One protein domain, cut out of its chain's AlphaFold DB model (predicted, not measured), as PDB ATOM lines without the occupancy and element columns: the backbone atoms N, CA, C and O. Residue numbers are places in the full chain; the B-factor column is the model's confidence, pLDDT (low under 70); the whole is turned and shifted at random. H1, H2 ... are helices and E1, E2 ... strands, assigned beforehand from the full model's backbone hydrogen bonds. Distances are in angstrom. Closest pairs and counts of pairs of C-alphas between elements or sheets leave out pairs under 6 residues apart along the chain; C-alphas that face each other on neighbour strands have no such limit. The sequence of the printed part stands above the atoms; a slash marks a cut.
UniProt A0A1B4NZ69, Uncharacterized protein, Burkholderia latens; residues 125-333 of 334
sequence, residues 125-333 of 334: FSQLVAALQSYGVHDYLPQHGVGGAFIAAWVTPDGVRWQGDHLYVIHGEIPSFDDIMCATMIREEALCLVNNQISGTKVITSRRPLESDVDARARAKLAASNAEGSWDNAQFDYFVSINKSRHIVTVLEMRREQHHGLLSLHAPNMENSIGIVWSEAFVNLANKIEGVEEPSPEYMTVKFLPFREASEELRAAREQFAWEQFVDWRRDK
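Overview. This is residues 125 to 333 of the 334 residues of an uncharacterized protein of Burkholderia latens (UniProt A0A1B4NZ69). A twisted seven-stranded sheet has helices over both faces, H2 and H3 on one and H1 on the other, and a small hairpin, E9 and E10, has H4 packed on it. The tip of the E1 and E2 hairpin, residues 155 to 160, sticks out, as do residues 209 to 214 and 328 to 333. The printed part has 209 residues, with named elements in the order H1 E1 E2 E3 E4 E5 E6 H2 E7 E8 E9 E10 H3 E11 H4. The large sheet is mixed, in the order E6 E5 E4 E3 E7 E8 E11; the class is mixed, helices and strands. The whole is compact, with a radius of gyration of the C-alphas of 17.9 A and spans of 53 by 44 by 38 A.

Along the chain. H1, residues 125 to 137, begins at C-alpha (-15.057, -23.917, 87.885) and is 18.3 A long. E1 is 153 to 156, E2 159 to 162, E3 166 to 171, E4 180 to 187 with 22.3 A, E5 190 to 195 and E6 202 to 204. H2, residues 213 to 232, measures 28.3 A. E7 is 238 to 243, E8 248 to 253, E9 263 to 266, E10 275 to 278, H3 280 to 287 and E11 301 to 305. H4, residues 312 to 331, measures 27.5 A and ends at C-alpha (-44.061, -8.958, 62.636).

Arrangement. E3 to E6 form a meander, each strand the antiparallel neighbour of the one before; N 168 and O 182 are 2.8 A apart. E3 and E7 are parallel, with N 169 and O 240 at 2.8 A. E8 and E11 are parallel, with N 251 and O 303 at 2.8 A. The sheet and the helices on both its faces make three layers, H2 and H3 on one face and H1 on the other: H1 is over E7 and E8 at a height over the sheet of 8.4 A, and the closest C-alphas of H1 and E8, those of Gln 127 and Val 251, are 6.4 A apart. On the opposite face from H1, H2 is over E5 and E4 at a height over the sheet of 7.6 A, and only just not over E6, on which 2 of its C-alphas fall, while H3, on the same face as H2, is over E7 and only just over E8, on which 3 of its C-alphas fall, at a height over the sheet of 9.8 A. H4 is not on this sheet; its closest C-alphas to E10 are Phe 326 and Gly 275, 6.7 A. In H1, H2 and H3 every O i to N i+4 pair is within hydrogen-bond range; in H4, 12 of 16 are.

Size, cuts and confidence. The C-alphas farthest apart, Ser 212 and Gly 291, are 56.8 A apart. The printed part has no cut. The links H1 to E1 and H3 to E11 are long. The mean pLDDT of the printed part is 87.4, and residues 139 to 140, 268 to 271, 290 to 298 and 328 to 333 are under 70.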
ATOM      1  N   PHE A 125     -14.842 -22.846  88.845       89.88
ATOM      2  CA  PHE A 125     -15.057 -23.917  87.885       89.88
ATOM      3  C   PHE A 125     -15.725 -23.415  86.602       89.88
ATOM      4  O   PHE A 125     -15.242 -23.723  85.519       89.88
ATOM      5  N   SER A 126     -16.750 -22.565  86.700       92.75
ATOM      6  CA  SER A 126     -17.408 -21.948  85.541       92.75
ATOM      7  C   SER A 126     -16.425 -21.170  84.663       92.75
ATOM      8  O   SER A 126     -16.489 -21.240  83.439       92.75
ATOM      9  N   GLN A 127     -15.458 -20.476  85.274       93.38
ATOM     10  CA  GLN A 127     -14.384 -19.797  84.540       93.38
ATOM     11  C   GLN A 127     -13.462 -20.779  83.816       93.38
ATOM     12  O   GLN A 127     -13.134 -20.557  82.650       93.38
ATOM     13  N   LEU A 128     -13.061 -21.864  84.484       92.12
ATOM     14  CA  LEU A 128     -12.218 -22.900  83.887       92.12
ATOM     15  C   LEU A 128     -12.909 -23.555  82.684       92.12
ATOM     16  O   LEU A 128     -12.313 -23.650  81.614       92.12
ATOM     17  N   VAL A 129     -14.168 -23.970  82.836       92.81
ATOM     18  CA  VAL A 129     -14.931 -24.613  81.755       92.81
ATOM     19  C   VAL A 129     -15.128 -23.652  80.587       92.81
ATOM     20  O   VAL A 129     -14.912 -24.039  79.440       92.81
ATOM     21  N   ALA A 130     -15.462 -22.389  80.860       93.00
ATOM     22  CA  ALA A 130     -15.627 -21.378  79.824       93.00
ATOM     23  C   ALA A 130     -14.331 -21.111  79.041       93.00
ATOM     24  O   ALA A 130     -14.363 -20.985  77.814       93.00
ATOM     25  N   ALA A 131     -13.189 -21.081  79.730       90.62
ATOM     26  CA  ALA A 131     -11.880 -20.961  79.099       90.62
ATOM     27  C   ALA A 131     -11.577 -22.170  78.197       90.62
ATOM     28  O   ALA A 131     -11.222 -21.998  77.033       90.62
ATOM     29  N   LEU A 132     -11.776 -23.394  78.697       89.00
ATOM     30  CA  LEU A 132     -11.577 -24.619  77.912       89.00
ATOM     31  C   LEU A 132     -12.503 -24.673  76.685       89.00
ATOM     32  O   LEU A 132     -12.057 -25.017  75.588       89.00
ATOM     33  N   GLN A 133     -13.767 -24.269  76.840       89.69
ATOM     34  CA  GLN A 133     -14.723 -24.175  75.738       89.69
ATOM     35  C   GLN A 133     -14.264 -23.166  74.679       89.69
ATOM     36  O   GLN A 133     -14.329 -23.468  73.489       89.69
ATOM     37  N   SER A 134     -13.783 -21.989  75.092       88.06
ATOM     38  CA  SER A 134     -13.256 -20.981  74.167       88.06
ATOM     39  C   SER A 134     -12.022 -21.481  73.427       88.06
ATOM     40  O   SER A 134     -11.964 -21.343  72.207       88.06
ATOM     41  N   TYR A 135     -11.098 -22.154  74.117       84.12
ATOM     42  CA  TYR A 135      -9.940 -22.782  73.481       84.12
ATOM     43  C   TYR A 135     -10.365 -23.750  72.358       84.12
ATOM     44  O   TYR A 135      -9.772 -23.756  71.280       84.12
ATOM     45  N   GLY A 136     -11.442 -24.517  72.570       79.88
ATOM     46  CA  GLY A 136     -12.036 -25.378  71.542       79.88
ATOM     47  C   GLY A 136     -12.720 -24.632  70.390       79.88
ATOM     48  O   GLY A 136     -12.637 -25.090  69.254       79.88
ATOM     49  N   VAL A 137     -13.373 -23.494  70.659       80.00
ATOM     50  CA  VAL A 137     -14.057 -22.662  69.645       80.00
ATOM     51  C   VAL A 137     -13.081 -22.015  68.667       80.00
ATOM     52  O   VAL A 137     -13.424 -21.836  67.505       80.00
ATOM     53  N   HIS A 138     -11.865 -21.688  69.100       75.00
ATOM     54  CA  HIS A 138     -10.848 -21.127  68.210       75.00
ATOM     55  C   HIS A 138     -10.089 -22.204  67.395       75.00
ATOM     56  O   HIS A 138      -8.952 -21.987  66.995       75.00
ATOM     57  N   ASP A 139     -10.715 -23.363  67.148       67.12
ATOM     58  CA  ASP A 139     -10.243 -24.463  66.287       67.12
ATOM     59  C   ASP A 139      -8.917 -25.146  66.682       67.12
ATOM     60  O   ASP A 139      -8.352 -25.925  65.914       67.12
ATOM     61  N   TYR A 140      -8.445 -24.980  67.918       65.00
ATOM     62  CA  TYR A 140      -7.200 -25.619  68.377       65.00
ATOM     63  C   TYR A 140      -7.334 -27.104  68.730       65.00
ATOM     64  O   TYR A 140      -6.331 -27.789  68.913       65.00
ATOM     65  N   LEU A 141      -8.561 -27.606  68.870       73.19
ATOM     66  CA  LEU A 141      -8.862 -28.945  69.387       73.19
ATOM     67  C   LEU A 141      -9.471 -29.927  68.368       73.19
ATOM     68  O   LEU A 141      -9.139 -31.115  68.461       73.19
ATOM     69  N   PRO A 142     -10.294 -29.501  67.382       76.81
ATOM     70  CA  PRO A 142     -10.952 -30.433  66.461       76.81
ATOM     71  C   PRO A 142      -9.983 -31.351  65.708       76.81
ATOM     72  O   PRO A 142     -10.250 -32.544  65.566       76.81
ATOM     73  N   GLN A 143      -8.820 -30.833  65.302       76.44
ATOM     74  CA  GLN A 143      -7.771 -31.605  64.623       76.44
ATOM     75  C   GLN A 143      -7.159 -32.724  65.488       76.44
ATOM     76  O   GLN A 143      -6.575 -33.667  64.960       76.44
ATOM     77  N   HIS A 144      -7.329 -32.653  66.810       75.38
ATOM     78  CA  HIS A 144      -6.893 -33.669  67.772       75.38
ATOM     79  C   HIS A 144      -8.043 -34.591  68.217       75.38
ATOM     80  O   HIS A 144      -7.903 -35.368  69.165       75.38
ATOM     81  N   GLY A 145      -9.204 -34.508  67.556       72.69
ATOM     82  CA  GLY A 145     -10.391 -35.292  67.903       72.69
ATOM     83  C   GLY A 145     -11.076 -34.837  69.195       72.69
ATOM     84  O   GLY A 145     -11.850 -35.601  69.773       72.69
ATOM     85  N   VAL A 146     -10.797 -33.614  69.660       77.69
ATOM     86  CA  VAL A 146     -11.433 -33.008  70.835       77.69
ATOM     87  C   VAL A 146     -12.353 -31.880  70.377       77.69
ATOM     88  O   VAL A 146     -11.950 -30.992  69.635       77.69
ATOM     89  N   GLY A 147     -13.610 -31.905  70.808       75.69
ATOM     90  CA  GLY A 147     -14.580 -30.880  70.441       75.69
ATOM     91  C   GLY A 147     -15.945 -31.099  71.080       75.69
ATOM     92  O   GLY A 147     -16.144 -32.030  71.861       75.69
ATOM     93  N   GLY A 148     -16.890 -30.238  70.713       80.62
ATOM     94  CA  GLY A 148     -18.234 -30.219  71.284       80.62
ATOM     95  C   GLY A 148     -18.326 -29.371  72.552       80.62
ATOM     96  O   GLY A 148     -17.551 -28.437  72.755       80.62
ATOM     97  N   ALA A 149     -19.326 -29.686  73.373       85.12
ATOM     98  CA  ALA A 149     -19.586 -28.999  74.628       85.12
ATOM     99  C   ALA A 149     -18.699 -29.545  75.750       85.12
ATOM    100  O   ALA A 149     -18.682 -30.753  76.005       85.12
ATOM    101  N   PHE A 150     -18.014 -28.645  76.444       88.81
ATOM    102  CA  PHE A 150     -17.285 -28.955  77.661       88.81
ATOM    103  C   PHE A 150     -18.259 -28.980  78.837       88.81
ATOM    104  O   PHE A 150     -19.068 -28.072  79.028       88.81
ATOM    105  N   ILE A 151     -18.173 -30.053  79.617       89.88
ATOM    106  CA  ILE A 151     -18.912 -30.221  80.862       89.88
ATOM    107  C   ILE A 151     -17.950 -30.589  81.969       89.88
ATOM    108  O   ILE A 151     -16.915 -31.215  81.728       89.88
ATOM    109  N   ALA A 152     -18.328 -30.250  83.187       90.44
ATOM    110  CA  ALA A 152     -17.511 -30.505  84.340       90.44
ATOM    111  C   ALA A 152     -18.370 -30.777  85.577       90.44
ATOM    112  O   ALA A 152     -19.548 -30.418  85.662       90.44
ATOM    113  N   ALA A 153     -17.748 -31.451  86.530       93.56
ATOM    114  CA  ALA A 153     -18.278 -31.715  87.851       93.56
ATOM    115  C   ALA A 153     -17.138 -31.608  88.860       93.56
ATOM    116  O   ALA A 153     -15.970 -31.800  88.512       93.56
ATOM    117  N   TRP A 154     -17.478 -31.298  90.102       92.81
ATOM    118  CA  TRP A 154     -16.511 -31.079  91.166       92.81
ATOM    119  C   TRP A 154     -16.927 -31.787  92.450       92.81
ATOM    120  O   TRP A 154     -18.089 -32.151  92.644       92.81
ATOM    121  N   VAL A 155     -15.946 -31.970  93.333       92.56
ATOM    122  CA  VAL A 155     -16.108 -32.536  94.672       92.56
ATOM    123  C   VAL A 155     -15.509 -31.596  95.717       92.56
ATOM    124  O   VAL A 155     -14.453 -31.001  95.509       92.56
ATOM    125  N   THR A 156     -16.203 -31.456  96.841       90.69
ATOM    126  CA  THR A 156     -15.822 -30.652  98.014       90.69
ATOM    127  C   THR A 156     -16.131 -31.444  99.289       90.69
ATOM    128  O   THR A 156     -16.794 -32.480  99.185       90.69
ATOM    129  N   PRO A 157     -15.739 -30.967 100.490       89.12
ATOM    130  CA  PRO A 157     -16.215 -31.577 101.733       89.12
ATOM    131  C   PRO A 157     -17.750 -31.645 101.825       89.12
ATOM    132  O   PRO A 157     -18.291 -32.573 102.416       89.12
ATOM    133  N   ASP A 158     -18.454 -30.695 101.198       88.44
ATOM    134  CA  ASP A 158     -19.920 -30.599 101.221       88.44
ATOM    135  C   ASP A 158     -20.615 -31.516 100.195       88.44
ATOM    136  O   ASP A 158     -21.844 -31.529 100.095       88.44
ATOM    137  N   GLY A 159     -19.839 -32.266  99.405       90.38
ATOM    138  CA  GLY A 159     -20.331 -33.233  98.429       90.38
ATOM    139  C   GLY A 159     -19.921 -32.931  96.989       90.38
ATOM    140  O   GLY A 159     -19.011 -32.138  96.718       90.38
ATOM    141  N   VAL A 160     -20.604 -33.603  96.062       92.69
ATOM    142  CA  VAL A 160     -20.346 -33.546  94.618       92.69
ATOM    143  C   VAL A 160     -21.446 -32.822  93.869       92.69
ATOM    144  O   VAL A 160     -22.622 -32.937  94.219       92.69
ATOM    145  N   ARG A 161     -21.075 -32.086  92.820       92.81
ATOM    146  CA  ARG A 161     -22.033 -31.380  91.963       92.81
ATOM    147  C   ARG A 161     -21.572 -31.343  90.513       92.81
ATOM    148  O   ARG A 161     -20.379 -31.299  90.223       92.81
ATOM    149  N   TRP A 162     -22.547 -31.335  89.611       93.50
ATOM    150  CA  TRP A 162     -22.350 -30.868  88.242       93.50
ATOM    151  C   TRP A 162     -22.162 -29.351  88.229       93.50
ATOM    152  O   TRP A 162     -22.658 -28.668  89.125       93.50
ATOM    153  N   GLN A 163     -21.501 -28.838  87.190       91.50
ATOM    154  CA  GLN A 163     -21.534 -27.410  86.876       91.50
ATOM    155  C   GLN A 163     -22.981 -26.908  86.728       91.50
ATOM    156  O   GLN A 163     -23.865 -27.653  86.292       91.50
ATOM    157  N   GLY A 164     -23.195 -25.629  87.019       93.38
ATOM    158  CA  GLY A 164     -24.432 -24.924  86.711       93.38
ATOM    159  C   GLY A 164     -24.688 -24.798  85.209       93.38
ATOM    160  O   GLY A 164     -23.834 -25.086  84.360       93.38
ATOM    161  N   ASP A 165     -25.881 -24.335  84.866       96.75
ATOM    162  CA  ASP A 165     -26.290 -24.125  83.484       96.75
ATOM    163  C   ASP A 165     -25.494 -22.976  82.855       96.75
ATOM    164  O   ASP A 165     -25.508 -21.851  83.361       96.75
ATOM    165  N   HIS A 166     -24.835 -23.241  81.728       97.12
ATOM    166  CA  HIS A 166     -24.097 -22.225  80.974       97.12
ATOM    167  C   HIS A 166     -24.799 -21.953  79.648       97.12
ATOM    168  O   HIS A 166     -25.022 -22.892  78.887       97.12
ATOM    169  N   LEU A 167     -25.086 -20.685  79.347       96.75
ATOM    170  CA  LEU A 167     -25.421 -20.216  78.003       96.75
ATOM    171  C   LEU A 167     -24.173 -19.610  77.361       96.75
ATOM    172  O   LEU A 167     -23.742 -18.527  77.749       96.75
ATOM    173  N   TYR A 168     -23.609 -20.291  76.371       95.81
ATOM    174  CA  TYR A 168     -22.500 -19.785  75.570       95.81
ATOM    175  C   TYR A 168     -23.015 -18.960  74.401       95.81
ATOM    176  O   TYR A 168     -23.928 -19.395  73.702       95.81
ATOM    177  N   VAL A 169     -22.378 -17.818  74.155       95.00
ATOM    178  CA  VAL A 169     -22.614 -16.962  72.990       95.00
ATOM    179  C   VAL A 169     -21.282 -16.642  72.332       95.00
ATOM    180  O   VAL A 169     -20.402 -16.045  72.954       95.00
ATOM    181  N   ILE A 170     -21.137 -17.038  71.070       92.25
ATOM    182  CA  ILE A 170     -19.934 -16.798  70.272       92.25
ATOM    183  C   ILE A 170     -20.206 -15.617  69.346       92.25
ATOM    184  O   ILE A 170     -20.995 -15.735  68.409       92.25
ATOM    185  N   HIS A 171     -19.517 -14.502  69.583       90.56
ATOM    186  CA  HIS A 171     -19.753 -13.242  68.879       90.56
ATOM    187  C   HIS A 171     -18.455 -12.611  68.356       90.56
ATOM    188  O   HIS A 171     -17.352 -12.940  68.802       90.56
ATOM    189  N   GLY A 172     -18.588 -11.715  67.369       86.38
ATOM    190  CA  GLY A 172     -17.508 -10.825  66.916       86.38
ATOM    191  C   GLY A 172     -17.412  -9.559  67.774       86.38
ATOM    192  O   GLY A 172     -17.997  -9.486  68.847       86.38
ATOM    193  N   GLU A 173     -16.715  -8.523  67.305       82.75
ATOM    194  CA  GLU A 173     -16.594  -7.280  68.091       82.75
ATOM    195  C   GLU A 173     -17.937  -6.583  68.338       82.75
ATOM    196  O   GLU A 173     -18.165  -5.992  69.394       82.75
ATOM    197  N   ILE A 174     -18.842  -6.700  67.369       84.31
ATOM    198  CA  ILE A 174     -20.212  -6.212  67.451       84.31
ATOM    199  C   ILE A 174     -21.114  -7.445  67.562       84.31
ATOM    200  O   ILE A 174     -21.188  -8.205  66.591       84.31
ATOM    201  N   PRO A 175     -21.771  -7.669  68.715       83.81
ATOM    202  CA  PRO A 175     -22.732  -8.751  68.857       83.81
ATOM    203  C   PRO A 175     -23.878  -8.626  67.850       83.81
ATOM    204  O   PRO A 175     -24.385  -7.533  67.594       83.81
ATOM    205  N   SER A 176     -24.290  -9.760  67.303       83.06
ATOM    206  CA  SER A 176     -25.395  -9.906  66.364       83.06
ATOM    207  C   SER A 176     -26.515 -10.733  66.987       83.06
ATOM    208  O   SER A 176     -26.294 -11.568  67.861       83.06
ATOM    209  N   PHE A 177     -27.737 -10.538  66.497       76.38
ATOM    210  CA  PHE A 177     -28.863 -11.390  66.876       76.38
ATOM    211  C   PHE A 177     -28.659 -12.851  66.443       76.38
ATOM    212  O   PHE A 177     -29.083 -13.769  67.139       76.38
ATOM    213  N   ASP A 178     -27.979 -13.060  65.315       80.00
ATOM    214  CA  ASP A 178     -27.737 -14.388  64.739       80.00
ATOM    215  C   ASP A 178     -26.439 -15.034  65.262       80.00
ATOM    216  O   ASP A 178     -25.963 -16.023  64.699       80.00
ATOM    217  N   ASP A 179     -25.838 -14.470  66.316       87.94
ATOM    218  CA  ASP A 179     -24.663 -15.061  66.954       87.94
ATOM    219  C   ASP A 179     -24.966 -16.481  67.435       87.94
ATOM    220  O   ASP A 179     -26.076 -16.805  67.861       87.94
ATOM    221  N   ILE A 180     -23.962 -17.354  67.368       90.94
ATOM    222  CA  ILE A 180     -24.138 -18.758  67.733       90.94
ATOM    223  C   ILE A 180     -24.329 -18.842  69.242       90.94
ATOM    224  O   ILE A 180     -23.466 -18.405  70.008       90.94
ATOM    225  N   MET A 181     -25.434 -19.454  69.658       92.88
ATOM    226  CA  MET A 181     -25.764 -19.667  71.061       92.88
ATOM    227  C   MET A 181     -25.905 -21.151  71.341       92.88
ATOM    228  O   MET A 181     -26.603 -21.852  70.611       92.88
ATOM    229  N   CYS A 182     -25.288 -21.631  72.414       93.88
ATOM    230  CA  CYS A 182     -25.465 -23.000  72.876       93.88
ATOM    231  C   CYS A 182     -25.499 -23.045  74.398       93.88
ATOM    232  O   CYS A 182     -24.576 -22.584  75.061       93.88
ATOM    233  N   ALA A 183     -26.553 -23.629  74.948       95.25
ATOM    234  CA  ALA A 183     -26.661 -23.907  76.360       95.25
ATOM    235  C   ALA A 183     -26.214 -25.337  76.678       95.25
ATOM    236  O   ALA A 183     -26.622 -26.286  76.005       95.25
ATOM    237  N   THR A 184     -25.420 -25.486  77.736       95.62
ATOM    238  CA  THR A 184     -25.027 -26.778  78.309       95.62
ATOM    239  C   THR A 184     -25.673 -26.932  79.675       95.62
ATOM    240  O   THR A 184     -25.403 -26.135  80.579       95.62
ATOM    241  N   MET A 185     -26.511 -27.952  79.828       96.31
ATOM    242  CA  MET A 185     -27.290 -28.190  81.043       96.31
ATOM    243  C   MET A 185     -27.236 -29.665  81.418       96.31
ATOM    244  O   MET A 185     -27.222 -30.527  80.539       96.31
ATOM    245  N   ILE A 186     -27.259 -29.966  82.714       95.06
ATOM    246  CA  ILE A 186     -27.437 -31.337  83.199       95.06
ATOM    247  C   ILE A 186     -28.845 -31.478  83.778       95.06
ATOM    248  O   ILE A 186     -29.234 -30.733  84.679       95.06
ATOM    249  N   ARG A 187     -29.626 -32.425  83.253       95.94
ATOM    250  CA  ARG A 187     -30.979 -32.764  83.725       95.94
ATOM    251  C   ARG A 187     -31.125 -34.273  83.759       95.94
ATOM    252  O   ARG A 187     -30.752 -34.934  82.799       95.94
ATOM    253  N   GLU A 188     -31.650 -34.824  84.849       94.12
ATOM    254  CA  GLU A 188     -31.860 -36.275  84.987       94.12
ATOM    255  C   GLU A 188     -30.617 -37.127  84.632       94.12
ATOM    256  O   GLU A 188     -30.719 -38.155  83.953       94.12
ATOM    257  N   GLU A 189     -29.425 -36.668  85.046       90.06
ATOM    258  CA  GLU A 189     -28.113 -37.270  84.719       90.06
ATOM    259  C   GLU A 189     -27.803 -37.357  83.212       90.06
ATOM    260  O   GLU A 189     -26.996 -38.174  82.764       90.06
ATOM    261  N   ALA A 190     -28.449 -36.520  82.407       93.38
ATOM    262  CA  ALA A 190     -28.185 -36.371  80.991       93.38
ATOM    263  C   ALA A 190     -27.624 -34.979  80.701       93.38
ATOM    264  O   ALA A 190     -28.099 -33.980  81.241       93.38
ATOM    265  N   LEU A 191     -26.637 -34.921  79.809       95.12
ATOM    266  CA  LEU A 191     -26.192 -33.672  79.212       95.12
ATOM    267  C   LEU A 191     -27.186 -33.264  78.127       95.12
ATOM    268  O   LEU A 191     -27.341 -33.971  77.131       95.12
ATOM    269  N   CYS A 192     -27.814 -32.113  78.313       96.00
ATOM    270  CA  CYS A 192     -28.696 -31.476  77.353       96.00
ATOM    271  C   CYS A 192     -27.972 -30.303  76.692       96.00
ATOM    272  O   CYS A 192     -27.429 -29.428  77.370       96.00
ATOM    273  N   LEU A 193     -27.985 -30.295  75.361       95.38
ATOM    274  CA  LEU A 193     -27.460 -29.224  74.529       95.38
ATOM    275  C   LEU A 193     -28.612 -28.618  73.737       95.38
ATOM    276  O   LEU A 193     -29.172 -29.274  72.854       95.38
ATOM    277  N   VAL A 194     -28.932 -27.367  74.046       93.88
ATOM    278  CA  VAL A 194     -29.916 -26.563  73.310       93.88
ATOM    279  C   VAL A 194     -29.144 -25.467  72.588       93.88
ATOM    280  O   VAL A 194     -28.220 -24.897  73.162       93.88
ATOM    281  N   ASN A 195     -29.416 -25.222  71.311       91.62
ATOM    282  CA  ASN A 195     -28.708 -24.194  70.546       91.62
ATOM    283  C   ASN A 195     -29.608 -23.604  69.462       91.62
ATOM    284  O   ASN A 195     -30.586 -24.224  69.064       91.62
ATOM    285  N   ASN A 196     -29.228 -22.432  68.962       90.38
ATOM    286  CA  ASN A 196     -29.984 -21.721  67.931       90.38
ATOM    287  C   ASN A 196     -29.629 -22.121  66.485       90.38
ATOM    288  O   ASN A 196     -30.113 -21.496  65.548       90.38
ATOM    289  N   GLN A 197     -28.771 -23.129  66.286       86.56
ATOM    290  CA  GLN A 197     -28.295 -23.553  64.959       86.56
ATOM    291  C   GLN A 197     -28.986 -24.820  64.442       86.56
ATOM    292  O   GLN A 197     -28.938 -25.107  63.246       86.56
ATOM    293  N   ILE A 198     -29.607 -25.605  65.321       82.56
ATOM    294  CA  ILE A 198     -30.337 -26.821  64.959       82.56
ATOM    295  C   ILE A 198     -31.707 -26.813  65.623       82.56
ATOM    296  O   ILE A 198     -31.866 -26.300  66.727       82.56
ATOM    297  N   SER A 199     -32.677 -27.459  64.986       77.31
ATOM    298  CA  SER A 199     -33.959 -27.727  65.626       77.31
ATOM    299  C   SER A 199     -33.804 -28.825  66.682       77.31
ATOM    300  O   SER A 199     -33.372 -29.940  66.371       77.31
ATOM    301  N   GLY A 200     -34.198 -28.510  67.915       84.06
ATOM    302  CA  GLY A 200     -34.363 -29.465  69.007       84.06
ATOM    303  C   GLY A 200     -33.137 -29.698  69.894       84.06
ATOM    304  O   GLY A 200     -31.998 -29.340  69.587       84.06
ATOM    305  N   THR A 201     -33.395 -30.356  71.023       92.62
ATOM    306  CA  THR A 201     -32.402 -30.617  72.069       92.62
ATOM    307  C   THR A 201     -31.608 -31.889  71.804       92.62
ATOM    308  O   THR A 201     -32.162 -32.985  71.674       92.62
ATOM    309  N   LYS A 202     -30.275 -31.784  71.802       94.19
ATOM    310  CA  LYS A 202     -29.396 -32.961  71.813       94.19
ATOM    311  C   LYS A 202     -29.216 -33.444  73.247       94.19
ATOM    312  O   LYS A 202     -28.752 -32.694  74.098       94.19
ATOM    313  N   VAL A 203     -29.523 -34.716  73.492       94.50
ATOM    314  CA  VAL A 203     -29.374 -35.345  74.810       94.50
ATOM    315  C   VAL A 203     -28.314 -36.437  74.753       94.50
ATOM    316  O   VAL A 203     -28.424 -37.391  73.983       94.50
ATOM    317  N   ILE A 204     -27.291 -36.314  75.595       92.56
ATOM    318  CA  ILE A 204     -26.220 -37.294  75.753       92.56
ATOM    319  C   ILE A 204     -26.355 -37.910  77.140       92.56
ATOM    320  O   ILE A 204     -26.111 -37.271  78.159       92.56
ATOM    321  N   THR A 205     -26.710 -39.187  77.180       90.88
ATOM    322  CA  THR A 205     -26.892 -39.924  78.431       90.88
ATOM    323  C   THR A 205     -26.340 -41.337  78.301       90.88
ATOM    324  O   THR A 205     -25.749 -41.717  77.288       90.88
ATOM    325  N   SER A 206     -26.474 -42.112  79.362       85.56
ATOM    326  CA  SER A 206     -26.365 -43.559  79.309       85.56
ATOM    327  C   SER A 206     -27.435 -44.193  80.166       85.56
ATOM    328  O   SER A 206     -27.925 -43.576  81.112       85.56
ATOM    329  N   ARG A 207     -27.761 -45.436  79.832       85.00
ATOM    330  CA  ARG A 207     -28.641 -46.259  80.648       85.00
ATOM    331  C   ARG A 207     -28.006 -46.482  82.018       85.00
ATOM    332  O   ARG A 207     -26.808 -46.769  82.088       85.00
ATOM    333  N   ARG A 208     -28.793 -46.314  83.076       85.75
ATOM    334  CA  ARG A 208     -28.397 -46.660  84.446       85.75
ATOM    335  C   ARG A 208     -28.339 -48.189  84.603       85.75
ATOM    336  O   ARG A 208     -28.962 -48.906  83.809       85.75
ATOM    337  N   PRO A 209     -27.641 -48.711  85.625       79.69
ATOM    338  CA  PRO A 209     -27.756 -50.118  85.990       79.69
ATOM    339  C   PRO A 209     -29.228 -50.497  86.202       79.69
ATOM    340  O   PRO A 209     -29.967 -49.761  86.851       79.69
ATOM    341  N   LEU A 210     -29.654 -51.626  85.627       83.81
ATOM    342  CA  LEU A 210     -31.019 -52.176  85.729       83.81
ATOM    343  C   LEU A 210     -32.153 -51.324  85.115       83.81
ATOM    344  O   LEU A 210     -33.307 -51.744  85.150       83.81
ATOM    345  N   GLU A 211     -31.858 -50.165  84.523       91.75
ATOM    346  CA  GLU A 211     -32.856 -49.342  83.830       91.75
ATOM    347  C   GLU A 211     -33.260 -49.997  82.500       91.75
ATOM    348  O   GLU A 211     -32.408 -50.485  81.753       91.75
ATOM    349  N   SER A 212     -34.560 -50.012  82.191       94.06
ATOM    350  CA  SER A 212     -35.052 -50.509  80.903       94.06
ATOM    351  C   SER A 212     -34.801 -49.493  79.782       94.06
ATOM    352  O   SER A 212     -34.670 -48.291  80.017       94.06
ATOM    353  N   ASP A 213     -34.783 -49.942  78.525       93.56
ATOM    354  CA  ASP A 213     -34.621 -49.026  77.386       93.56
ATOM    355  C   ASP A 213     -35.787 -48.027  77.262       93.56
ATOM    356  O   ASP A 213     -35.608 -46.920  76.751       93.56
ATOM    357  N   VAL A 214     -36.983 -48.406  77.727       96.12
ATOM    358  CA  VAL A 214     -38.164 -47.533  77.740       96.12
ATOM    359  C   VAL A 214     -37.987 -46.424  78.773       96.12
ATOM    360  O   VAL A 214     -38.173 -45.254  78.435       96.12
ATOM    361  N   ASP A 215     -37.551 -46.771  79.985       96.31
ATOM    362  CA  ASP A 215     -37.333 -45.807  81.069       96.31
ATOM    363  C   ASP A 215     -36.179 -44.856  80.746       96.31
ATOM    364  O   ASP A 215     -36.320 -43.643  80.895       96.31
ATOM    365  N   ALA A 216     -35.082 -45.372  80.183       94.81
ATOM    366  CA  ALA A 216     -33.954 -44.551  79.745       94.81
ATOM    367  C   ALA A 216     -34.371 -43.515  78.688       94.81
ATOM    368  O   ALA A 216     -33.955 -42.355  78.736       94.81
ATOM    369  N   ARG A 217     -35.234 -43.909  77.737       95.56
ATOM    370  CA  ARG A 217     -35.795 -42.991  76.733       95.56
ATOM    371  C   ARG A 217     -36.755 -41.981  77.357       95.56
ATOM    372  O   ARG A 217     -36.731 -40.820  76.956       95.56
ATOM    373  N   ALA A 218     -37.595 -42.399  78.300       97.00
ATOM    374  CA  ALA A 218     -38.508 -41.502  79.004       97.00
ATOM    375  C   ALA A 218     -37.736 -40.448  79.812       97.00
ATOM    376  O   ALA A 218     -38.022 -39.258  79.693       97.00
ATOM    377  N   ARG A 219     -36.689 -40.863  80.533       96.50
ATOM    378  CA  ARG A 219     -35.779 -39.973  81.258       96.50
ATOM    379  C   ARG A 219     -35.070 -38.991  80.331       96.50
ATOM    380  O   ARG A 219     -35.046 -37.801  80.619       96.50
ATOM    381  N   ALA A 220     -34.545 -39.457  79.196       96.44
ATOM    382  CA  ALA A 220     -33.910 -38.580  78.211       96.44
ATOM    383  C   ALA A 220     -34.886 -37.532  77.640       96.44
ATOM    384  O   ALA A 220     -34.502 -36.382  77.447       96.44
ATOM    385  N   LYS A 221     -36.154 -37.902  77.406       97.06
ATOM    386  CA  LYS A 221     -37.200 -36.960  76.967       97.06
ATOM    387  C   LYS A 221     -37.559 -35.942  78.047       97.06
ATOM    388  O   LYS A 221     -37.712 -34.768  77.734       97.06
ATOM    389  N   LEU A 222     -37.669 -36.376  79.303       97.62
ATOM    390  CA  LEU A 222     -37.895 -35.473  80.433       97.62
ATOM    391  C   LEU A 222     -36.732 -34.483  80.586       97.62
ATOM    392  O   LEU A 222     -36.956 -33.285  80.734       97.62
ATOM    393  N   ALA A 223     -35.492 -34.968  80.470       97.44
ATOM    394  CA  ALA A 223     -34.297 -34.133  80.493       97.44
ATOM    395  C   ALA A 223     -34.294 -33.083  79.371       97.44
ATOM    396  O   ALA A 223     -33.975 -31.923  79.635       97.44
ATOM    397  N   ALA A 224     -34.676 -33.473  78.147       96.81
ATOM    398  CA  ALA A 224     -34.831 -32.550  77.022       96.81
ATOM    399  C   ALA A 224     -35.878 -31.472  77.326       96.81
ATOM    400  O   ALA A 224     -35.558 -30.294  77.266       96.81
ATOM    401  N   SER A 225     -37.081 -31.870  77.748       96.12
ATOM    402  CA  SER A 225     -38.177 -30.935  78.031       96.12
ATOM    403  C   SER A 225     -37.839 -29.947  79.156       96.12
ATOM    404  O   SER A 225     -38.133 -28.760  79.047       96.12
ATOM    405  N   ASN A 226     -37.154 -30.396  80.213       96.62
ATOM    406  CA  ASN A 226     -36.707 -29.517  81.300       96.62
ATOM    407  C   ASN A 226     -35.595 -28.546  80.857       96.62
ATOM    408  O   ASN A 226     -35.492 -27.428  81.375       96.62
ATOM    409  N   ALA A 227     -34.738 -28.975  79.929       95.88
ATOM    410  CA  ALA A 227     -33.711 -28.126  79.335       95.88
ATOM    411  C   ALA A 227     -34.330 -27.081  78.391       95.88
ATOM    412  O   ALA A 227     -33.997 -25.904  78.497       95.88
ATOM    413  N   GLU A 228     -35.284 -27.487  77.552       93.75
ATOM    414  CA  GLU A 228     -36.087 -26.601  76.695       93.75
ATOM    415  C   GLU A 228     -36.817 -25.561  77.534       93.75
ATOM    416  O   GLU A 228     -36.671 -24.374  77.286       93.75
ATOM    417  N   GLY A 229     -37.455 -25.965  78.637       93.19
ATOM    418  CA  GLY A 229     -38.075 -25.016  79.560       93.19
ATOM    419  C   GLY A 229     -37.093 -23.994  80.150       93.19
ATOM    420  O   GLY A 229     -37.474 -22.853  80.384       93.19
ATOM    421  N   SER A 230     -35.824 -24.348  80.380       94.19
ATOM    422  CA  SER A 230     -34.820 -23.366  80.839       94.19
ATOM    423  C   SER A 230     -34.418 -22.407  79.710       94.19
ATOM    424  O   SER A 230     -34.267 -21.210  79.951       94.19
ATOM    425  N   TRP A 231     -34.303 -22.916  78.482       93.50
ATOM    426  CA  TRP A 231     -34.024 -22.129  77.281       93.50
ATOM    427  C   TRP A 231     -35.154 -21.152  76.943       93.50
ATOM    428  O   TRP A 231     -34.906 -19.955  76.812       93.50
ATOM    429  N   ASP A 232     -36.390 -21.641  76.901       91.50
ATOM    430  CA  ASP A 232     -37.602 -20.878  76.582       91.50
ATOM    431  C   ASP A 232     -37.936 -19.827  77.643       91.50
ATOM    432  O   ASP A 232     -38.699 -18.904  77.386       91.50
ATOM    433  N   ASN A 233     -37.364 -19.942  78.843       92.56
ATOM    434  CA  ASN A 233     -37.458 -18.919  79.881       92.56
ATOM    435  C   ASN A 233     -36.174 -18.087  80.007       92.56
ATOM    436  O   ASN A 233     -36.099 -17.225  80.881       92.56
ATOM    437  N   ALA A 234     -35.161 -18.326  79.171       94.38
ATOM    438  CA  ALA A 234     -33.854 -17.679  79.232       94.38
ATOM    439  C   ALA A 234     -33.201 -17.709  80.636       94.38
ATOM    440  O   ALA A 234     -32.599 -16.731  81.081       94.38
ATOM    441  N   GLN A 235     -33.333 -18.836  81.345       95.31
ATOM    442  CA  GLN A 235     -32.863 -19.015  82.722       95.31
ATOM    443  C   GLN A 235     -31.619 -19.900  82.784       95.31
ATOM    444  O   GLN A 235     -31.702 -21.120  82.629       95.31
ATOM    445  N   PHE A 236     -30.479 -19.288  83.101       97.19
ATOM    446  CA  PHE A 236     -29.191 -19.972  83.220       97.19
ATOM    447  C   PHE A 236     -28.448 -19.506  84.471       97.19
ATOM    448  O   PHE A 236     -28.652 -18.385  84.935       97.19
ATOM    449  N   ASP A 237     -27.570 -20.342  85.021       97.62
ATOM    450  CA  ASP A 237     -26.720 -19.940  86.145       97.62
ATOM    451  C   ASP A 237     -25.624 -18.978  85.679       97.62
ATOM    452  O   ASP A 237     -25.319 -18.007  86.376       97.62
ATOM    453  N   TYR A 238     -25.101 -19.204  84.470       98.00
ATOM    454  CA  TYR A 238     -24.039 -18.418  83.860       98.00
ATOM    455  C   TYR A 238     -24.329 -18.070  82.403       98.00
ATOM    456  O   TYR A 238     -24.734 -18.909  81.598       98.00
ATOM    457  N   PHE A 239     -24.030 -16.826  82.052       97.75
ATOM    458  CA  PHE A 239     -23.898 -16.374  80.677       97.75
ATOM    459  C   PHE A 239     -22.412 -16.287  80.319       97.75
ATOM    460  O   PHE A 239     -21.636 -15.657  81.037       97.75
ATOM    461  N   VAL A 240     -22.004 -16.903  79.211       97.06
ATOM    462  CA  VAL A 240     -20.612 -16.933  78.754       97.06
ATOM    463  C   VAL A 240     -20.503 -16.288  77.381       97.06
ATOM    464  O   VAL A 240     -20.898 -16.864  76.370       97.06
ATOM    465  N   SER A 241     -19.905 -15.105  77.344       95.62
ATOM    466  CA  SER A 241     -19.534 -14.421  76.107       95.62
ATOM    467  C   SER A 241     -18.146 -14.889  75.672       95.62
ATOM    468  O   SER A 241     -17.178 -14.768  76.425       95.62
ATOM    469  N   ILE A 242     -18.063 -15.444  74.463       93.50
ATOM    470  CA  ILE A 242     -16.820 -15.834  73.797       93.50
ATOM    471  C   ILE A 242     -16.616 -14.891  72.614       93.50
ATOM    472  O   ILE A 242     -17.310 -14.979  71.599       93.50
ATOM    473  N   ASN A 243     -15.640 -13.997  72.737       90.50
ATOM    474  CA  ASN A 243     -15.260 -13.103  71.656       90.50
ATOM    475  C   ASN A 243     -14.283 -13.805  70.709       90.50
ATOM    476  O   ASN A 243     -13.084 -13.909  70.996       90.50
ATOM    477  N   LYS A 244     -14.784 -14.240  69.550       84.44
ATOM    478  CA  LYS A 244     -13.989 -15.017  68.589       84.44
ATOM    479  C   LYS A 244     -12.858 -14.218  67.929       84.44
ATOM    480  O   LYS A 244     -11.932 -14.817  67.398       84.44
ATOM    481  N   SER A 245     -12.924 -12.886  67.959       82.00
ATOM    482  CA  SER A 245     -11.930 -11.995  67.343       82.00
ATOM    483  C   SER A 245     -10.812 -11.584  68.303       82.00
ATOM    484  O   SER A 245      -9.744 -11.175  67.857       82.00
ATOM    485  N   ARG A 246     -11.056 -11.651  69.616       80.06
ATOM    486  CA  ARG A 246     -10.159 -11.099  70.644       80.06
ATOM    487  C   ARG A 246      -9.684 -12.122  71.678       80.06
ATOM    488  O   ARG A 246      -8.901 -11.750  72.539       80.06
ATOM    489  N   HIS A 247     -10.124 -13.383  71.621       81.94
ATOM    490  CA  HIS A 247      -9.783 -14.401  72.629       81.94
ATOM    491  C   HIS A 247     -10.088 -13.905  74.059       81.94
ATOM    492  O   HIS A 247      -9.290 -14.039  74.987       81.94
ATOM    493  N   ILE A 248     -11.248 -13.262  74.223       88.56
ATOM    494  CA  ILE A 248     -11.767 -12.835  75.525       88.56
ATOM    495  C   ILE A 248     -12.953 -13.726  75.861       88.56
ATOM    496  O   ILE A 248     -13.885 -13.856  75.065       88.56
ATOM    497  N   VAL A 249     -12.937 -14.270  77.072       92.81
ATOM    498  CA  VAL A 249     -14.065 -14.985  77.661       92.81
ATOM    499  C   VAL A 249     -14.585 -14.173  78.830       92.81
ATOM    500  O   VAL A 249     -13.846 -13.890  79.773       92.81
ATOM    501  N   THR A 250     -15.858 -13.796  78.789       95.31
ATOM    502  CA  THR A 250     -16.524 -13.114  79.904       95.31
ATOM    503  C   THR A 250     -17.617 -14.011  80.461       95.31
ATOM    504  O   THR A 250     -18.608 -14.279  79.786       95.31
ATOM    505  N   VAL A 251     -17.439 -14.456  81.704       96.88
ATOM    506  CA  VAL A 251     -18.409 -15.247  82.463       96.88
ATOM    507  C   VAL A 251     -19.187 -14.317  83.383       96.88
ATOM    508  O   VAL A 251     -18.609 -13.635  84.230       96.88
ATOM    509  N   LEU A 252     -20.502 -14.293  83.216       97.62
ATOM    510  CA  LEU A 252     -21.434 -13.495  83.996       97.62
ATOM    511  C   LEU A 252     -22.336 -14.427  84.805       97.62
ATOM    512  O   LEU A 252     -23.035 -15.262  84.237       97.62
ATOM    513  N   GLU A 253     -22.318 -14.295  86.126       97.69
ATOM    514  CA  GLU A 253     -23.232 -15.021  87.009       97.69
ATOM    515  C   GLU A 253     -24.639 -14.416  86.884       97.69
ATOM    516  O   GLU A 253     -24.845 -13.235  87.162       97.69
ATOM    517  N   MET A 254     -25.603 -15.229  86.452       97.38
ATOM    518  CA  MET A 254     -26.993 -14.835  86.196       97.38
ATOM    519  C   MET A 254     -27.951 -15.327  87.285       97.38
ATOM    520  O   MET A 254     -29.017 -14.750  87.450       97.38
ATOM    521  N   ARG A 255     -27.588 -16.370  88.050       95.38
ATOM    522  CA  ARG A 255     -28.436 -16.958  89.114       95.38
ATOM    523  C   ARG A 255     -29.849 -17.333  88.642       95.38
ATOM    524  O   ARG A 255     -30.790 -17.275  89.429       95.38
ATOM    525  N   ARG A 256     -29.991 -17.725  87.372       96.19
ATOM    526  CA  ARG A 256     -31.270 -18.019  86.707       96.19
ATOM    527  C   ARG A 256     -32.208 -16.819  86.553       96.19
ATOM    528  O   ARG A 256     -33.365 -17.006  86.189       96.19
ATOM    529  N   GLU A 257     -31.716 -15.607  86.776       96.31
ATOM    530  CA  GLU A 257     -32.432 -14.380  86.448       96.31
ATOM    531  C   GLU A 257     -32.264 -14.047  84.964       96.31
ATOM    532  O   GLU A 257     -31.219 -14.297  84.363       96.31
ATOM    533  N   GLN A 258     -33.280 -13.417  84.379       95.31
ATOM    534  CA  GLN A 258     -33.208 -12.891  83.011       95.31
ATOM    535  C   GLN A 258     -32.412 -11.583  82.939       95.31
ATOM    536  O   GLN A 258     -31.864 -11.233  81.895       95.31
ATOM    537  N   HIS A 259     -32.326 -10.847  84.049       96.06
ATOM    538  CA  HIS A 259     -31.756  -9.507  84.074       96.06
ATOM    539  C   HIS A 259     -30.529  -9.437  84.968       96.06
ATOM    540  O   HIS A 259     -30.594  -9.632  86.179       96.06
ATOM    541  N   HIS A 260     -29.422  -9.033  84.362       96.75
ATOM    542  CA  HIS A 260     -28.231  -8.592  85.058       96.75
ATOM    543  C   HIS A 260     -28.067  -7.085  84.857       96.75
ATOM    544  O   HIS A 260     -28.410  -6.533  83.814       96.75
ATOM    545  N   GLY A 261     -27.417  -6.373  85.770       96.19
ATOM    546  CA  GLY A 261     -27.117  -4.947  85.605       96.19
ATOM    547  C   GLY A 261     -26.239  -4.603  84.385       96.19
ATOM    548  O   GLY A 261     -25.925  -3.436  84.189       96.19
ATOM    549  N   LEU A 262     -25.818  -5.577  83.569       95.81
ATOM    550  CA  LEU A 262     -24.960  -5.411  82.384       95.81
ATOM    551  C   LEU A 262     -25.561  -5.992  81.094       95.81
ATOM    552  O   LEU A 262     -25.149  -5.575  80.015       95.81
ATOM    553  N   LEU A 263     -26.530  -6.901  81.184       95.75
ATOM    554  CA  LEU A 263     -27.268  -7.417  80.033       95.75
ATOM    555  C   LEU A 263     -28.625  -7.970  80.473       95.75
ATOM    556  O   LEU A 263     -28.824  -8.226  81.660       95.75
ATOM    557  N   SER A 264     -29.535  -8.161  79.529       95.56
ATOM    558  CA  SER A 264     -30.761  -8.930  79.744       95.56
ATOM    559  C   SER A 264     -30.878 -10.032  78.700       95.56
ATOM    560  O   SER A 264     -30.593  -9.799  77.524       95.56
ATOM    561  N   LEU A 265     -31.312 -11.207  79.138       94.75
ATOM    562  CA  LEU A 265     -31.720 -12.311  78.284       94.75
ATOM    563  C   LEU A 265     -33.239 -12.274  78.160       94.75
ATOM    564  O   LEU A 265     -33.950 -12.125  79.150       94.75
ATOM    565  N   HIS A 266     -33.732 -12.408  76.944       89.81
ATOM    566  CA  HIS A 266     -35.150 -12.429  76.638       89.81
ATOM    567  C   HIS A 266     -35.432 -13.680  75.830       89.81
ATOM    568  O   HIS A 266     -34.725 -13.965  74.871       89.81
ATOM    569  N   ALA A 267     -36.477 -14.410  76.185       82.25
ATOM    570  CA  ALA A 267     -37.026 -15.438  75.322       82.25
ATOM    571  C   ALA A 267     -38.148 -14.798  74.494       82.25
ATOM    572  O   ALA A 267     -39.285 -14.713  74.966       82.25
ATOM    573  N   PRO A 268     -37.865 -14.252  73.295       69.06
ATOM    574  CA  PRO A 268     -38.951 -13.953  72.377       69.06
ATOM    575  C   PRO A 268     -39.647 -15.290  72.110       69.06
ATOM    576  O   PRO A 268     -38.949 -16.284  71.962       69.06
ATOM    577  N   ASN A 269     -40.980 -15.349  72.086       67.44
ATOM    578  CA  ASN A 269     -41.752 -16.577  71.821       67.44
ATOM    579  C   ASN A 269     -41.507 -17.108  70.387       67.44
ATOM    580  O   ASN A 269     -42.395 -17.111  69.538       67.44
ATOM    581  N   MET A 270     -40.271 -17.494  70.100       66.75
ATOM    582  CA  MET A 270     -39.678 -17.849  68.829       66.75
ATOM    583  C   MET A 270     -38.804 -19.065  69.087       66.75
ATOM    584  O   MET A 270     -37.918 -19.047  69.946       66.75
ATOM    585  N   GLU A 271     -39.057 -20.114  68.316       68.44
ATOM    586  CA  GLU A 271     -38.385 -21.391  68.482       68.44
ATOM    587  C   GLU A 271     -36.858 -21.232  68.406       68.44
ATOM    588  O   GLU A 271     -36.331 -20.596  67.491       68.44
ATOM    589  N   ASN A 272     -36.147 -21.828  69.367       73.44
ATOM    590  CA  ASN A 272     -34.683 -21.909  69.401       73.44
ATOM    591  C   ASN A 272     -33.956 -20.551  69.382       73.44
ATOM    592  O   ASN A 272     -32.830 -20.466  68.897       73.44
ATOM    593  N   SER A 273     -34.552 -19.482  69.923       81.75
ATOM    594  CA  SER A 273     -33.889 -18.173  69.980       81.75
ATOM    595  C   SER A 273     -33.961 -17.525  71.357       81.75
ATOM    596  O   SER A 273     -34.975 -17.604  72.045       81.75
ATOM    597  N   ILE A 274     -32.872 -16.860  71.738       90.06
ATOM    598  CA  ILE A 274     -32.790 -16.007  72.921       90.06
ATOM    599  C   ILE A 274     -32.347 -14.632  72.426       90.06
ATOM    600  O   ILE A 274     -31.291 -14.487  71.815       90.06
ATOM    601  N   GLY A 275     -33.168 -13.616  72.663       90.12
ATOM    602  CA  GLY A 275     -32.801 -12.222  72.458       90.12
ATOM    603  C   GLY A 275     -31.871 -11.752  73.571       90.12
ATOM    604  O   GLY A 275     -32.092 -12.048  74.743       90.12
ATOM    605  N   ILE A 276     -30.831 -10.999  73.219       92.69
ATOM    606  CA  ILE A 276     -29.882 -10.457  74.194       92.69
ATOM    607  C   ILE A 276     -29.840  -8.943  74.047       92.69
ATOM    608  O   ILE A 276     -29.548  -8.416  72.974       92.69
ATOM    609  N   VAL A 277     -30.106  -8.240  75.146       92.94
ATOM    610  CA  VAL A 277     -29.941  -6.787  75.238       92.94
ATOM    611  C   VAL A 277     -28.658  -6.500  76.000       92.94
ATOM    612  O   VAL A 277     -28.608  -6.574  77.230       92.94
ATOM    613  N   TRP A 278     -27.605  -6.184  75.257       92.25
ATOM    614  CA  TRP A 278     -26.290  -5.864  75.801       92.25
ATOM    615  C   TRP A 278     -26.237  -4.407  76.267       92.25
ATOM    616  O   TRP A 278     -26.730  -3.514  75.583       92.25
ATOM    617  N   SER A 279     -25.597  -4.131  77.406       93.12
ATOM    618  CA  SER A 279     -25.185  -2.754  77.713       93.12
ATOM    619  C   SER A 279     -23.887  -2.402  76.991       93.12
ATOM    620  O   SER A 279     -23.012  -3.254  76.831       93.12
ATOM    621  N   GLU A 280     -23.702  -1.124  76.659       91.50
ATOM    622  CA  GLU A 280     -22.427  -0.616  76.128       91.50
ATOM    623  C   GLU A 280     -21.249  -0.954  77.051       91.50
ATOM    624  O   GLU A 280     -20.175  -1.340  76.594       91.50
ATOM    625  N   ALA A 281     -21.460  -0.879  78.370       92.19
ATOM    626  CA  ALA A 281     -20.452  -1.241  79.360       92.19
ATOM    627  C   ALA A 281     -20.016  -2.711  79.235       92.19
ATOM    628  O   ALA A 281     -18.821  -3.001  79.321       92.19
ATOM    629  N   PHE A 282     -20.962  -3.629  79.006       93.06
ATOM    630  CA  PHE A 282     -20.636  -5.034  78.777       93.06
ATOM    631  C   PHE A 282     -19.872  -5.221  77.468       93.06
ATOM    632  O   PHE A 282     -18.827  -5.864  77.473       93.06
ATOM    633  N   VAL A 283     -20.352  -4.636  76.366       91.56
ATOM    634  CA  VAL A 283     -19.703  -4.755  75.048       91.56
ATOM    635  C   VAL A 283     -18.266  -4.236  75.104       91.56
ATOM    636  O   VAL A 283     -17.350  -4.902  74.625       91.56
ATOM    637  N   ASN A 284     -18.033  -3.098  75.759       89.56
ATOM    638  CA  ASN A 284     -16.688  -2.559  75.956       89.56
ATOM    639  C   ASN A 284     -15.802  -3.515  76.765       89.56
ATOM    640  O   ASN A 284     -14.642  -3.738  76.417       89.56
ATOM    641  N   LEU A 285     -16.338  -4.126  77.824       89.25
ATOM    642  CA  LEU A 285     -15.593  -5.097  78.621       89.25
ATOM    643  C   LEU A 285     -15.264  -6.368  77.823       89.25
ATOM    644  O   LEU A 285     -14.128  -6.839  77.891       89.25
ATOM    645  N   ALA A 286     -16.222  -6.901  77.066       88.88
ATOM    646  CA  ALA A 286     -16.077  -8.123  76.275       88.88
ATOM    647  C   ALA A 286     -15.141  -7.958  75.061       88.88
ATOM    648  O   ALA A 286     -14.760  -8.951  74.444       88.88
ATOM    649  N   ASN A 287     -14.752  -6.721  74.728       85.94
ATOM    650  CA  ASN A 287     -13.865  -6.393  73.609       85.94
ATOM    651  C   ASN A 287     -12.485  -5.851  74.017       85.94
ATOM    652  O   ASN A 287     -11.561  -5.858  73.206       85.94
ATOM    653  N   LYS A 288     -12.310  -5.374  75.256       82.25
ATOM    654  CA  LYS A 288     -11.052  -4.745  75.690       82.25
ATOM    655  C   LYS A 288     -10.040  -5.776  76.209       82.25
ATOM    656  O   LYS A 288     -10.256  -6.346  77.284       82.25
ATOM    657  N   ILE A 289      -8.920  -5.942  75.498       70.38
ATOM    658  CA  ILE A 289      -7.698  -6.599  75.999       70.38
ATOM    659  C   ILE A 289      -6.710  -5.507  76.425       70.38
ATOM    660  O   ILE A 289      -6.452  -4.582  75.658       70.38
ATOM    661  N   GLU A 290      -6.169  -5.578  77.639       64.56
ATOM    662  CA  GLU A 290      -5.122  -4.651  78.083       64.56
ATOM    663  C   GLU A 290      -3.742  -5.276  77.848       64.56
ATOM    664  O   GLU A 290      -3.470  -6.364  78.343       64.56
ATOM    665  N   GLY A 291      -2.868  -4.588  77.104       58.50
ATOM    666  CA  GLY A 291      -1.441  -4.929  77.024       58.50
ATOM    667  C   GLY A 291      -1.054  -6.134  76.156       58.50
ATOM    668  O   GLY A 291       0.054  -6.633  76.318       58.50
ATOM    669  N   VAL A 292      -1.919  -6.595  75.244       61.81
ATOM    670  CA  VAL A 292      -1.621  -7.701  74.312       61.81
ATOM    671  C   VAL A 292      -1.681  -7.187  72.872       61.81
ATOM    672  O   VAL A 292      -2.714  -6.664  72.454       61.81
ATOM    673  N   GLU A 293      -0.575  -7.314  72.131       57.28
ATOM    674  CA  GLU A 293      -0.464  -6.841  70.740       57.28
ATOM    675  C   GLU A 293      -1.203  -7.751  69.745       57.28
ATOM    676  O   GLU A 293      -1.872  -7.243  68.846       57.28
ATOM    677  N   GLU A 294      -1.165  -9.075  69.945       65.50
ATOM    678  CA  GLU A 294      -1.864 -10.055  69.103       65.50
ATOM    679  C   GLU A 294      -2.666 -11.062  69.950       65.50
ATOM    680  O   GLU A 294      -2.100 -11.718  70.830       65.50
ATOM    681  N   PRO A 295      -3.983 -11.212  69.713       63.94
ATOM    682  CA  PRO A 295      -4.790 -12.220  70.391       63.94
ATOM    683  C   PRO A 295      -4.306 -13.638  70.047       63.94
ATOM    684  O   PRO A 295      -4.315 -14.041  68.888       63.94
ATOM    685  N   SER A 296      -3.922 -14.408  71.061       69.44
ATOM    686  CA  SER A 296      -3.642 -15.847  70.971       69.44
ATOM    687  C   SER A 296      -4.361 -16.543  72.130       69.44
ATOM    688  O   SER A 296      -4.562 -15.912  73.171       69.44
ATOM    689  N   PRO A 297      -4.747 -17.827  72.018       64.88
ATOM    690  CA  PRO A 297      -5.312 -18.578  73.141       64.88
ATOM    691  C   PRO A 297      -4.408 -18.601  74.367       64.88
ATOM    692  O   PRO A 297      -4.901 -18.603  75.492       64.88
ATOM    693  N   GLU A 298      -3.091 -18.573  74.156       69.19
ATOM    694  CA  GLU A 298      -2.100 -18.509  75.233       69.19
ATOM    695  C   GLU A 298      -2.190 -17.188  76.016       69.19
ATOM    696  O   GLU A 298      -1.846 -17.139  77.196       69.19
ATOM    697  N   TYR A 299      -2.737 -16.143  75.388       72.38
ATOM    698  CA  TYR A 299      -3.028 -14.835  75.976       72.38
ATOM    699  C   TYR A 299      -4.531 -14.610  76.199       72.38
ATOM    700  O   TYR A 299      -4.977 -13.468  76.351       72.38
ATOM    701  N   MET A 300      -5.330 -15.686  76.222       81.81
ATOM    702  CA  MET A 300      -6.767 -15.585  76.448       81.81
ATOM    703  C   MET A 300      -7.054 -14.916  77.791       81.81
ATOM    704  O   MET A 300      -6.558 -15.321  78.843       81.81
ATOM    705  N   THR A 301      -7.915 -13.904  77.754       85.94
ATOM    706  CA  THR A 301      -8.340 -13.197  78.959       85.94
ATOM    707  C   THR A 301      -9.676 -13.749  79.431       85.94
ATOM    708  O   THR A 301     -10.679 -13.629  78.729       85.94
ATOM    709  N   VAL A 302      -9.705 -14.302  80.644       89.50
ATOM    710  CA  VAL A 302     -10.937 -14.752  81.303       89.50
ATOM    711  C   VAL A 302     -11.367 -13.701  82.321       89.50
ATOM    712  O   VAL A 302     -10.600 -13.330  83.209       89.50
ATOM    713  N   LYS A 303     -12.597 -13.204  82.192       92.19
ATOM    714  CA  LYS A 303     -13.205 -12.229  83.102       92.19
ATOM    715  C   LYS A 303     -14.398 -12.873  83.787       92.19
ATOM    716  O   LYS A 303     -15.230 -13.480  83.120       92.19
ATOM    717  N   PHE A 304     -14.506 -12.692  85.098       93.69
ATOM    718  CA  PHE A 304     -15.675 -13.107  85.864       93.69
ATOM    719  C   PHE A 304     -16.384 -11.900  86.454       93.69
ATOM    720  O   PHE A 304     -15.761 -11.019  87.051       93.69
ATOM    721  N   LEU A 305     -17.699 -11.883  86.296       95.50
ATOM    722  CA  LEU A 305     -18.573 -10.837  86.781       95.50
ATOM    723  C   LEU A 305     -19.641 -11.473  87.682       95.50
ATOM    724  O   LEU A 305     -20.467 -12.241  87.182       95.50
ATOM    725  N   PRO A 306     -19.623 -11.190  88.998       95.06
ATOM    726  CA  PRO A 306     -20.630 -11.714  89.910       95.06
ATOM    727  C   PRO A 306     -21.993 -11.088  89.621       95.06
ATOM    728  O   PRO A 306     -22.072  -9.985  89.073       95.06
ATOM    729  N   PHE A 307     -23.049 -11.764  90.067       96.56
ATOM    730  CA  PHE A 307     -24.408 -11.292  89.840       96.56
ATOM    731  C   PHE A 307     -24.628  -9.908  90.455       96.56
ATOM    732  O   PHE A 307     -24.433  -9.693  91.656       96.56
ATOM    733  N   ARG A 308     -25.104  -8.982  89.625       95.81
ATOM    734  CA  ARG A 308     -25.594  -7.668  90.020       95.81
ATOM    735  C   ARG A 308     -27.007  -7.493  89.498       95.81
ATOM    736  O   ARG A 308     -27.215  -7.485  88.287       95.81
ATOM    737  N   GLU A 309     -27.947  -7.279  90.404       94.62
ATOM    738  CA  GLU A 309     -29.340  -7.022  90.053       94.62
ATOM    739  C   GLU A 309     -29.477  -5.735  89.219       94.62
ATOM    740  O   GLU A 309     -28.762  -4.748  89.428       94.62
ATOM    741  N   ALA A 310     -30.365  -5.762  88.225       92.94
ATOM    742  CA  ALA A 310     -30.748  -4.578  87.465       92.94
ATOM    743  C   ALA A 310     -31.835  -3.802  88.226       92.94
ATOM    744  O   ALA A 310     -32.750  -4.420  88.764       92.94
ATOM    745  N   SER A 311     -31.763  -2.464  88.242       94.06
ATOM    746  CA  SER A 311     -32.845  -1.655  88.823       94.06
ATOM    747  C   SER A 311     -34.151  -1.863  88.057       94.06
ATOM    748  O   SER A 311     -34.135  -2.241  86.883       94.06
ATOM    749  N   GLU A 312     -35.281  -1.600  88.708       93.62
ATOM    750  CA  GLU A 312     -36.605  -1.753  88.102       93.62
ATOM    751  C   GLU A 312     -36.749  -0.913  86.824       93.62
ATOM    752  O   GLU A 312     -37.217  -1.420  85.806       93.62
ATOM    753  N   GLU A 313     -36.233   0.322  86.816       94.25
ATOM    754  CA  GLU A 313     -36.262   1.178  85.625       94.25
ATOM    755  C   GLU A 313     -35.423   0.596  84.483       94.25
ATOM    756  O   GLU A 313     -35.833   0.627  83.322       94.25
ATOM    757  N   LEU A 314     -34.249   0.038  84.800       91.88
ATOM    758  CA  LEU A 314     -33.372  -0.579  83.806       91.88
ATOM    759  C   LEU A 314     -33.993  -1.856  83.227       91.88
ATOM    760  O   LEU A 314     -33.845  -2.116  82.031       91.88
ATOM    761  N   ARG A 315     -34.674  -2.647  84.062       91.94
ATOM    762  CA  ARG A 315     -35.413  -3.841  83.631       91.94
ATOM    763  C   ARG A 315     -36.526  -3.455  82.667       91.94
ATOM    764  O   ARG A 315     -36.504  -3.925  81.533       91.94
ATOM    765  N   ALA A 316     -37.396  -2.529  83.069       91.31
ATOM    766  CA  ALA A 316     -38.510  -2.059  82.250       91.31
ATOM    767  C   ALA A 316     -38.039  -1.488  80.902       91.31
ATOM    768  O   ALA A 316     -38.574  -1.846  79.853       91.31
ATOM    769  N   ALA A 317     -36.982  -0.665  80.900       91.75
ATOM    770  CA  ALA A 317     -36.428  -0.100  79.670       91.75
ATOM    771  C   ALA A 317     -35.898  -1.177  78.709       91.75
ATOM    772  O   ALA A 317     -36.087  -1.083  77.495       91.75
ATOM    773  N   ARG A 318     -35.237  -2.218  79.233       92.00
ATOM    774  CA  ARG A 318     -34.716  -3.317  78.406       92.00
ATOM    775  C   ARG A 318     -35.804  -4.268  77.934       92.00
ATOM    776  O   ARG A 318     -35.708  -4.737  76.809       92.00
ATOM    777  N   GLU A 319     -36.819  -4.534  78.749       89.44
ATOM    778  CA  GLU A 319     -38.000  -5.300  78.339       89.44
ATOM    779  C   GLU A 319     -38.743  -4.604  77.203       89.44
ATOM    780  O   GLU A 319     -39.039  -5.242  76.195       89.44
ATOM    781  N   GLN A 320     -38.965  -3.290  77.318       88.12
ATOM    782  CA  GLN A 320     -39.569  -2.504  76.247       88.12
ATOM    783  C   GLN A 320     -38.722  -2.563  74.969       88.12
ATOM    784  O   GLN A 320     -39.237  -2.888  73.902       88.12
ATOM    785  N   PHE A 321     -37.413  -2.311  75.076       88.69
ATOM    786  CA  PHE A 321     -36.509  -2.395  73.928       88.69
ATOM    787  C   PHE A 321     -36.518  -3.793  73.289       88.69
ATOM    788  O   PHE A 321     -36.600  -3.922  72.071       88.69
ATOM    789  N   ALA A 322     -36.455  -4.852  74.098       85.94
ATOM    790  CA  ALA A 322     -36.492  -6.228  73.621       85.94
ATOM    791  C   ALA A 322     -37.806  -6.549  72.902       85.94
ATOM    792  O   ALA A 322     -37.787  -7.225  71.875       85.94
ATOM    793  N   TRP A 323     -38.934  -6.051  73.410       82.12
ATOM    794  CA  TRP A 323     -40.230  -6.198  72.756       82.12
ATOM    795  C   TRP A 323     -40.234  -5.543  71.369       82.12
ATOM    796  O   TRP A 323     -40.534  -6.203  70.373       82.12
ATOM    797  N   GLU A 324     -39.803  -4.284  71.279       83.56
ATOM    798  CA  GLU A 324     -39.730  -3.543  70.013       83.56
ATOM    799  C   GLU A 324     -38.801  -4.236  68.994       83.56
ATOM    800  O   GLU A 324     -39.144  -4.383  67.818       83.56
ATOM    801  N   GLN A 325     -37.632  -4.706  69.442       80.31
ATOM    802  CA  GLN A 325     -36.610  -5.282  68.562       80.31
ATOM    803  C   GLN A 325     -36.868  -6.736  68.164       80.31
ATOM    804  O   GLN A 325     -36.590  -7.125  67.029       80.31
ATOM    805  N   PHE A 326     -37.347  -7.567  69.087       76.19
ATOM    806  CA  PHE A 326     -37.432  -9.013  68.864       76.19
ATOM    807  C   PHE A 326     -38.847  -9.487  68.549       76.19
ATOM    808  O   PHE A 326     -38.993 -10.515  67.887       76.19
ATOM    809  N   VAL A 327     -39.872  -8.751  68.988       71.75
ATOM    810  CA  VAL A 327     -41.278  -9.117  68.781       71.75
ATOM    811  C   VAL A 327     -41.898  -8.286  67.659       71.75
ATOM    812  O   VAL A 327     -42.383  -8.863  66.685       71.75
ATOM    813  N   ASP A 328     -41.839  -6.954  67.736       67.75
ATOM    814  CA  ASP A 328     -42.540  -6.085  66.777       67.75
ATOM    815  C   ASP A 328     -41.815  -5.975  65.423       67.75
ATOM    816  O   ASP A 328     -42.428  -6.230  64.387       67.75
ATOM    817  N   TRP A 329     -40.499  -5.723  65.397       56.53
ATOM    818  CA  TRP A 329     -39.726  -5.615  64.141       56.53
ATOM    819  C   TRP A 329     -39.848  -6.843  63.221       56.53
ATOM    820  O   TRP A 329     -39.757  -6.724  61.996       56.53
ATOM    821  N   ARG A 330     -40.055  -8.039  63.788       55.75
ATOM    822  CA  ARG A 330     -40.225  -9.274  63.006       55.75
ATOM    823  C   ARG A 330     -41.651  -9.491  62.507       55.75
ATOM    824  O   ARG A 330     -41.800 -10.133  61.472       55.75
ATOM    825  N   ARG A 331     -42.681  -8.938  63.163       56.69
ATOM    826  CA  ARG A 331     -44.061  -8.958  62.636       56.69
ATOM    827  C   ARG A 331     -44.180  -8.180  61.331       56.69
ATOM    828  O   ARG A 331     -44.925  -8.600  60.459       56.69
ATOM    829  N   ASP A 332     -43.399  -7.115  61.181       51.78
ATOM    830  CA  ASP A 332     -43.397  -6.278  59.976       51.78
ATOM    831  C   ASP A 332     -42.584  -6.876  58.808       51.78
ATOM    832  O   ASP A 332     -42.600  -6.339  57.700       51.78
ATOM    833  N   LYS A 333     -41.852  -7.978  59.043       50.16
ATOM    834  CA  LYS A 333     -41.023  -8.670  58.036       50.16
ATOM    835  C   LYS A 333     -41.487 -10.088  57.677       50.16
ATOM    836  O   LYS A 333     -40.868 -10.689  56.797       50.16
TER     837      LYS A 333